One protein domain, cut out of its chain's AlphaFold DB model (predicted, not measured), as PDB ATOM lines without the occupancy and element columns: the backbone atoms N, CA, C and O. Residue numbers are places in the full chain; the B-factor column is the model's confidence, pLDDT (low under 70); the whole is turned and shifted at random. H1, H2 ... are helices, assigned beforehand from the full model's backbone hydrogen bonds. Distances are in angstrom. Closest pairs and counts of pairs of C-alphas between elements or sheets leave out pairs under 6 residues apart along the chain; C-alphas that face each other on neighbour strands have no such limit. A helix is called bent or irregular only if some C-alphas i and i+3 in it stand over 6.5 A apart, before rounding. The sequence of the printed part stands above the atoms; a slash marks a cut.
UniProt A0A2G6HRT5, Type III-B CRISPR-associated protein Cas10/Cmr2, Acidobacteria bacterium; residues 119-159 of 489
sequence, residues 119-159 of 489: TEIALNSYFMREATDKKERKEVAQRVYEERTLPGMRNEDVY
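AT A GLANCE: This is residues 119 to 159 of the 489 residues of the protein "Type III-B CRISPR-associated protein Cas10/Cmr2" of Acidobacteria bacterium (UniProt A0A2G6HRT5). This is a small, rounded, all-helix domain in which the longest helix, H3, makes one side, with the short helices H2 and H4 across from it and short H1 packed on H3 near Ala 141. Two links of seven residues run at opposite ends of H3: one comes from H2 to its beginning at Arg 137, and the other leaves its end at Glu 147 for H4. The printed part has 41 residues with four named helices, in the order H1, H2, H3, H4, and no named strand; 25 residues are in the helices. It is compact, with a radius of gyration of the C-alphas of 8.9 A, and the C-alphas span 21 by 19 by 17 A.

IN THESE COORDINATES: H1 is residues 119 to 122, and its first C-alpha, of Thr 119, is at (40.090, -10.360, 130.426). After Leu 123 comes H2, residues 124 to 129, 8.7 A from first to last C-alpha. H3, residues 137 to 147, is 15.1 A long and runs from C-alpha 137 at (33.447, -14.761, 124.910) to C-alpha 147 at (33.716, -14.768, 139.976). H4 is residues 155 to 158, ending at C-alpha 158 at (44.462, -14.936, 132.996); it is neither bent nor irregular, but only just: C-alphas 155 and 158 are 6.1 A apart.

HOW THE PARTS SIT: H1 touches H3, and their closest C-alphas, those of Glu 120 and Ala 141, are 5.0 A apart. H1 and H4 only just touch, with 3 pairs of C-alphas within 8 A; the closest are those of Ala 122 and Val 158, at 5.2 A. H1 and H2 meet only through their link. H2 and H4 also only just touch, with 3 pairs within 8 A, the closest being the C-alphas of Tyr 126 and Asp 157, at 6.0 A. H2 and H3 are close but not clearly touching, with the closest C-alphas, those of Phe 127 and Arg 137, 7.4 A apart; their lines are about perpendicular, at 75 degrees. H3 and H4 are apart. In H2 and H3 every O i to N i+4 pair is within hydrogen-bond range. H1 and H4 are too short for such a pair; of O i to N i+3 pairs, H1 has 1 of 1 within range and H4 has 0 of 1.

THE WHOLE: The two C-alphas farthest apart in the domain, those of Lys 135 and Asn 155, are 23.6 A apart, while those of the first and last printed residues, Thr 119 and Tyr 159, are 8.0 A apart. The printed part has no cut. The link from H1 to H2 is tight, and those from H2 to H3 and from H3 to H4 are short. The mean pLDDT of the printed part is 90.8, and no printed residue is under 70.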
ATOM      1  N   THR A 119      40.495  -9.003 130.031       96.25
ATOM      2  CA  THR A 119      40.090 -10.360 130.426       96.25
ATOM      3  C   THR A 119      39.782 -11.231 129.214       96.25
ATOM      4  O   THR A 119      40.218 -12.373 129.158       96.25
ATOM      5  N   GLU A 120      39.063 -10.694 128.230       96.25
ATOM      6  CA  GLU A 120      38.715 -11.422 127.008       96.25
ATOM      7  C   GLU A 120      39.954 -11.750 126.165       96.25
ATOM      8  O   GLU A 120      40.079 -12.868 125.673       96.25
ATOM      9  N   ILE A 121      40.902 -10.809 126.056       97.06
ATOM     10  CA  ILE A 121      42.182 -11.047 125.369       97.06
ATOM     11  C   ILE A 121      43.010 -12.106 126.112       97.06
ATOM     12  O   ILE A 121      43.572 -12.998 125.477       97.06
ATOM     13  N   ALA A 122      43.083 -12.023 127.444       96.62
ATOM     14  CA  ALA A 122      43.839 -12.971 128.263       96.62
ATOM     15  C   ALA A 122      43.320 -14.409 128.107       96.62
ATOM     16  O   ALA A 122      44.093 -15.329 127.849       96.62
ATOM     17  N   LEU A 123      41.995 -14.582 128.155       95.69
ATOM     18  CA  LEU A 123      41.327 -15.883 128.085       95.69
ATOM     19  C   LEU A 123      41.374 -16.545 126.702       95.69
ATOM     20  O   LEU A 123      40.762 -17.593 126.509       95.69
ATOM     21  N   ASN A 124      42.088 -15.984 125.726       95.38
ATOM     22  CA  ASN A 124      42.119 -16.533 124.377       95.38
ATOM     23  C   ASN A 124      42.573 -18.004 124.341       95.38
ATOM     24  O   ASN A 124      41.936 -18.812 123.668       95.38
ATOM     25  N   SER A 125      43.607 -18.389 125.095       92.44
ATOM     26  CA  SER A 125      44.050 -19.791 125.194       92.44
ATOM     27  C   SER A 125      42.964 -20.716 125.739       92.44
ATOM     28  O   SER A 125      42.760 -21.807 125.201       92.44
ATOM     29  N   TYR A 126      42.234 -20.263 126.761       93.56
ATOM     30  CA  TYR A 126      41.085 -20.973 127.314       93.56
ATOM     31  C   TYR A 126      39.979 -21.127 126.264       93.56
ATOM     32  O   TYR A 126      39.560 -22.245 125.975       93.56
ATOM     33  N   PHE A 127      39.581 -20.039 125.599       94.31
ATOM     34  CA  PHE A 127      38.541 -20.073 124.566       94.31
ATOM     35  C   PHE A 127      38.889 -20.983 123.388       94.31
ATOM     36  O   PHE A 127      38.001 -21.603 122.809       94.31
ATOM     37  N   MET A 128      40.166 -21.061 123.012       91.44
ATOM     38  CA  MET A 128      40.614 -21.948 121.937       91.44
ATOM     39  C   MET A 128      40.597 -23.422 122.349       91.44
ATOM     40  O   MET A 128      40.330 -24.278 121.509       91.44
ATOM     41  N   ARG A 129      40.886 -23.727 123.618       91.00
ATOM     42  CA  ARG A 129      40.840 -25.094 124.156       91.00
ATOM     43  C   ARG A 129      39.415 -25.596 124.350       91.00
ATOM     44  O   ARG A 129      39.115 -26.705 123.934       91.00
ATOM     45  N   GLU A 130      38.557 -24.769 124.936       91.31
ATOM     46  CA  GLU A 130      37.155 -25.110 125.211       91.31
ATOM     47  C   GLU A 130      36.234 -24.845 124.004       91.31
ATOM     48  O   GLU A 130      35.019 -24.964 124.114       91.31
ATOM     49  N   ALA A 131      36.799 -24.448 122.855       91.19
ATOM     50  CA  ALA A 131      36.072 -24.121 121.626       91.19
ATOM     51  C   ALA A 131      34.906 -23.122 121.828       91.19
ATOM     52  O   ALA A 131      33.856 -23.237 121.198       91.19
ATOM     53  N   THR A 132      35.096 -22.117 122.689       89.56
ATOM     54  CA  THR A 132      34.063 -21.129 123.040       89.56
ATOM     55  C   THR A 132      33.693 -20.243 121.846       89.56
ATOM     56  O   THR A 132      34.573 -19.602 121.244       89.56
ATOM     57  N   ASP A 133      32.390 -20.148 121.548       91.81
ATOM     58  CA  ASP A 133      31.859 -19.291 120.483       91.81
ATOM     59  C   ASP A 133      32.238 -17.823 120.732       91.81
ATOM     60  O   ASP A 133      32.138 -17.303 121.844       91.81
ATOM     61  N   LYS A 134      32.657 -17.124 119.673       88.19
ATOM     62  CA  LYS A 134      33.048 -15.709 119.703       88.19
ATOM     63  C   LYS A 134      31.959 -14.811 120.288       88.19
ATOM     64  O   LYS A 134      32.297 -13.817 120.921       88.19
ATOM     65  N   LYS A 135      30.681 -15.151 120.090       88.94
ATOM     66  CA  LYS A 135      29.549 -14.376 120.625       88.94
ATOM     67  C   LYS A 135      29.450 -14.443 122.152       88.94
ATOM     68  O   LYS A 135      29.040 -13.466 122.766       88.94
ATOM     69  N   GLU A 136      29.882 -15.549 122.751       92.06
ATOM     70  CA  GLU A 136      29.782 -15.798 124.195       92.06
ATOM     71  C   GLU A 136      31.022 -15.321 124.967       92.06
ATOM     72  O   GLU A 136      30.964 -15.095 126.177       92.06
ATOM     73  N   ARG A 137      32.159 -15.120 124.281       93.19
ATOM     74  CA  ARG A 137      33.447 -14.761 124.910       93.19
ATOM     75  C   ARG A 137      33.364 -13.535 125.812       93.19
ATOM     76  O   ARG A 137      33.959 -13.541 126.888       93.19
ATOM     77  N   LYS A 138      32.610 -12.510 125.406       92.25
ATOM     78  CA  LYS A 138      32.425 -11.280 126.188       92.25
ATOM     79  C   LYS A 138      31.741 -11.557 127.529       92.25
ATOM     80  O   LYS A 138      32.203 -11.083 128.564       92.25
ATOM     81  N   GLU A 139      30.673 -12.350 127.522       92.00
ATOM     82  CA  GLU A 139      29.918 -12.713 128.728       92.00
ATOM     83  C   GLU A 139      30.741 -13.622 129.645       92.00
ATOM     84  O   GLU A 139      30.798 -13.413 130.857       92.00
ATOM     85  N   VAL A 140      31.459 -14.592 129.070       92.94
ATOM     86  CA  VAL A 140      32.380 -15.459 129.820       92.94
ATOM     87  C   VAL A 140      33.497 -14.636 130.468       92.94
ATOM     88  O   VAL A 140      33.771 -14.805 131.655       92.94
ATOM     89  N   ALA A 141      34.109 -13.705 129.732       94.12
ATOM     90  CA  ALA A 141      35.149 -12.827 130.260       94.12
ATOM     91  C   ALA A 141      34.636 -11.931 131.399       94.12
ATOM     92  O   ALA A 141      35.349 -11.727 132.384       94.12
ATOM     93  N   GLN A 142      33.399 -11.435 131.297       91.81
ATOM     94  CA  GLN A 142      32.771 -10.659 132.364       91.81
ATOM     95  C   GLN A 142      32.582 -11.503 133.633       91.81
ATOM     96  O   GLN A 142      33.008 -11.078 134.708       91.81
ATOM     97  N   ARG A 143      32.069 -12.736 133.507       91.31
ATOM     98  CA  ARG A 143      31.948 -13.669 134.644       91.31
ATOM     99  C   ARG A 143      33.293 -13.953 135.304       91.31
ATOM    100  O   ARG A 143      33.408 -13.873 136.518       91.31
ATOM    101  N   VAL A 144      34.351 -14.194 134.528       92.38
ATOM    102  CA  VAL A 144      35.708 -14.422 135.073       92.38
ATOM    103  C   VAL A 144      36.234 -13.203 135.825       92.38
ATOM    104  O   VAL A 144      36.902 -13.325 136.859       92.38
ATOM    105  N   TYR A 145      35.948 -12.005 135.319       91.19
ATOM    106  CA  TYR A 145      36.336 -10.780 135.998       91.19
ATOM    107  C   TYR A 145      35.680 -10.669 137.386       91.19
ATOM    108  O   TYR A 145      36.351 -10.253 138.335       91.19
ATOM    109  N   GLU A 146      34.436 -11.121 137.533       88.44
ATOM    110  CA  GLU A 146      33.653 -11.073 138.775       88.44
ATOM    111  C   GLU A 146      33.936 -12.271 139.708       88.44
ATOM    112  O   GLU A 146      34.418 -12.084 140.828       88.44
ATOM    113  N   GLU A 147      33.740 -13.498 139.222       78.94
ATOM    114  CA  GLU A 147      33.716 -14.768 139.976       78.94
ATOM    115  C   GLU A 147      35.091 -15.470 140.068       78.94
ATOM    116  O   GLU A 147      35.245 -16.494 140.729       78.94
ATOM    117  N   ARG A 148      36.131 -14.877 139.462       75.19
ATOM    118  CA  ARG A 148      37.565 -15.251 139.490       75.19
ATOM    119  C   ARG A 148      37.990 -16.557 138.807       75.19
ATOM    120  O   ARG A 148      39.141 -16.585 138.377       75.19
ATOM    121  N   THR A 149      37.167 -17.598 138.690       81.12
ATOM    122  CA  THR A 149      37.612 -18.886 138.108       81.12
ATOM    123  C   THR A 149      36.520 -19.616 137.333       81.12
ATOM    124  O   THR A 149      35.365 -19.598 137.739       81.12
ATOM    125  N   LEU A 150      36.910 -20.328 136.272       85.06
ATOM    126  CA  LEU A 150      36.066 -21.294 135.558       85.06
ATOM    127  C   LEU A 150      36.675 -22.700 135.648       85.06
ATOM    128  O   LEU A 150      37.900 -22.821 135.769       85.06
ATOM    129  N   PRO A 151      35.863 -23.766 135.529       85.00
ATOM    130  CA  PRO A 151      36.375 -25.120 135.350       85.00
ATOM    131  C   PRO A 151      37.344 -25.200 134.162       85.00
ATOM    132  O   PRO A 151      37.093 -24.625 133.103       85.00
ATOM    133  N   GLY A 152      38.474 -25.887 134.352       84.44
ATOM    134  CA  GLY A 152      39.504 -26.056 133.319       84.44
ATOM    135  C   GLY A 152      40.387 -24.826 133.066       84.44
ATOM    136  O   GLY A 152      41.307 -24.900 132.252       84.44
ATOM    137  N   MET A 153      40.158 -23.698 133.745       89.56
ATOM    138  CA  MET A 153      41.010 -22.514 133.610       89.56
ATOM    139  C   MET A 153      42.391 -22.754 134.229       89.56
ATOM    140  O   MET A 153      42.511 -23.170 135.383       89.56
ATOM    141  N   ARG A 154      43.442 -22.449 133.469       89.69
ATOM    142  CA  ARG A 154      44.833 -22.476 133.928       89.69
ATOM    143  C   ARG A 154      45.233 -21.099 134.443       89.69
ATOM    144  O   ARG A 154      44.691 -20.079 134.026       89.69
ATOM    145  N   ASN A 155      46.230 -21.047 135.321       88.50
ATOM    146  CA  ASN A 155      46.727 -19.774 135.849       88.50
ATOM    147  C   ASN A 155      47.346 -18.888 134.751       88.50
ATOM    148  O   ASN A 155      47.362 -17.669 134.868       88.50
ATOM    149  N   GLU A 156      47.863 -19.486 133.683       90.00
ATOM    150  CA  GLU A 156      48.413 -18.770 132.537       90.00
ATOM    151  C   GLU A 156      47.317 -18.119 131.664       90.00
ATOM    152  O   GLU A 156      47.579 -17.090 131.047       90.00
ATOM    153  N   ASP A 157      46.078 -18.638 131.686       93.19
ATOM    154  CA  ASP A 157      44.949 -18.149 130.869       93.19
ATOM    155  C   ASP A 157      44.437 -16.760 131.310       93.19
ATOM    156  O   ASP A 157      43.622 -16.143 130.631       93.19
ATOM    157  N   VAL A 158      44.879 -16.249 132.462       94.50
ATOM    158  CA  VAL A 158      44.462 -14.936 132.996       94.50
ATOM    159  C   VAL A 158      45.503 -13.834 132.757       94.50
ATOM    160  O   VAL A 158      45.444 -12.762 133.371       94.50
ATOM    161  N   TYR A 159      46.455 -14.078 131.854       96.56
ATOM    162  CA  TYR A 159      47.493 -13.130 131.459       96.56
ATOM    163  C   TYR A 159      47.357 -12.724 129.994       96.56
ATOM    164  O   TYR A 159      46.988 -13.519 129.136       96.56
TER     165      TYR A 159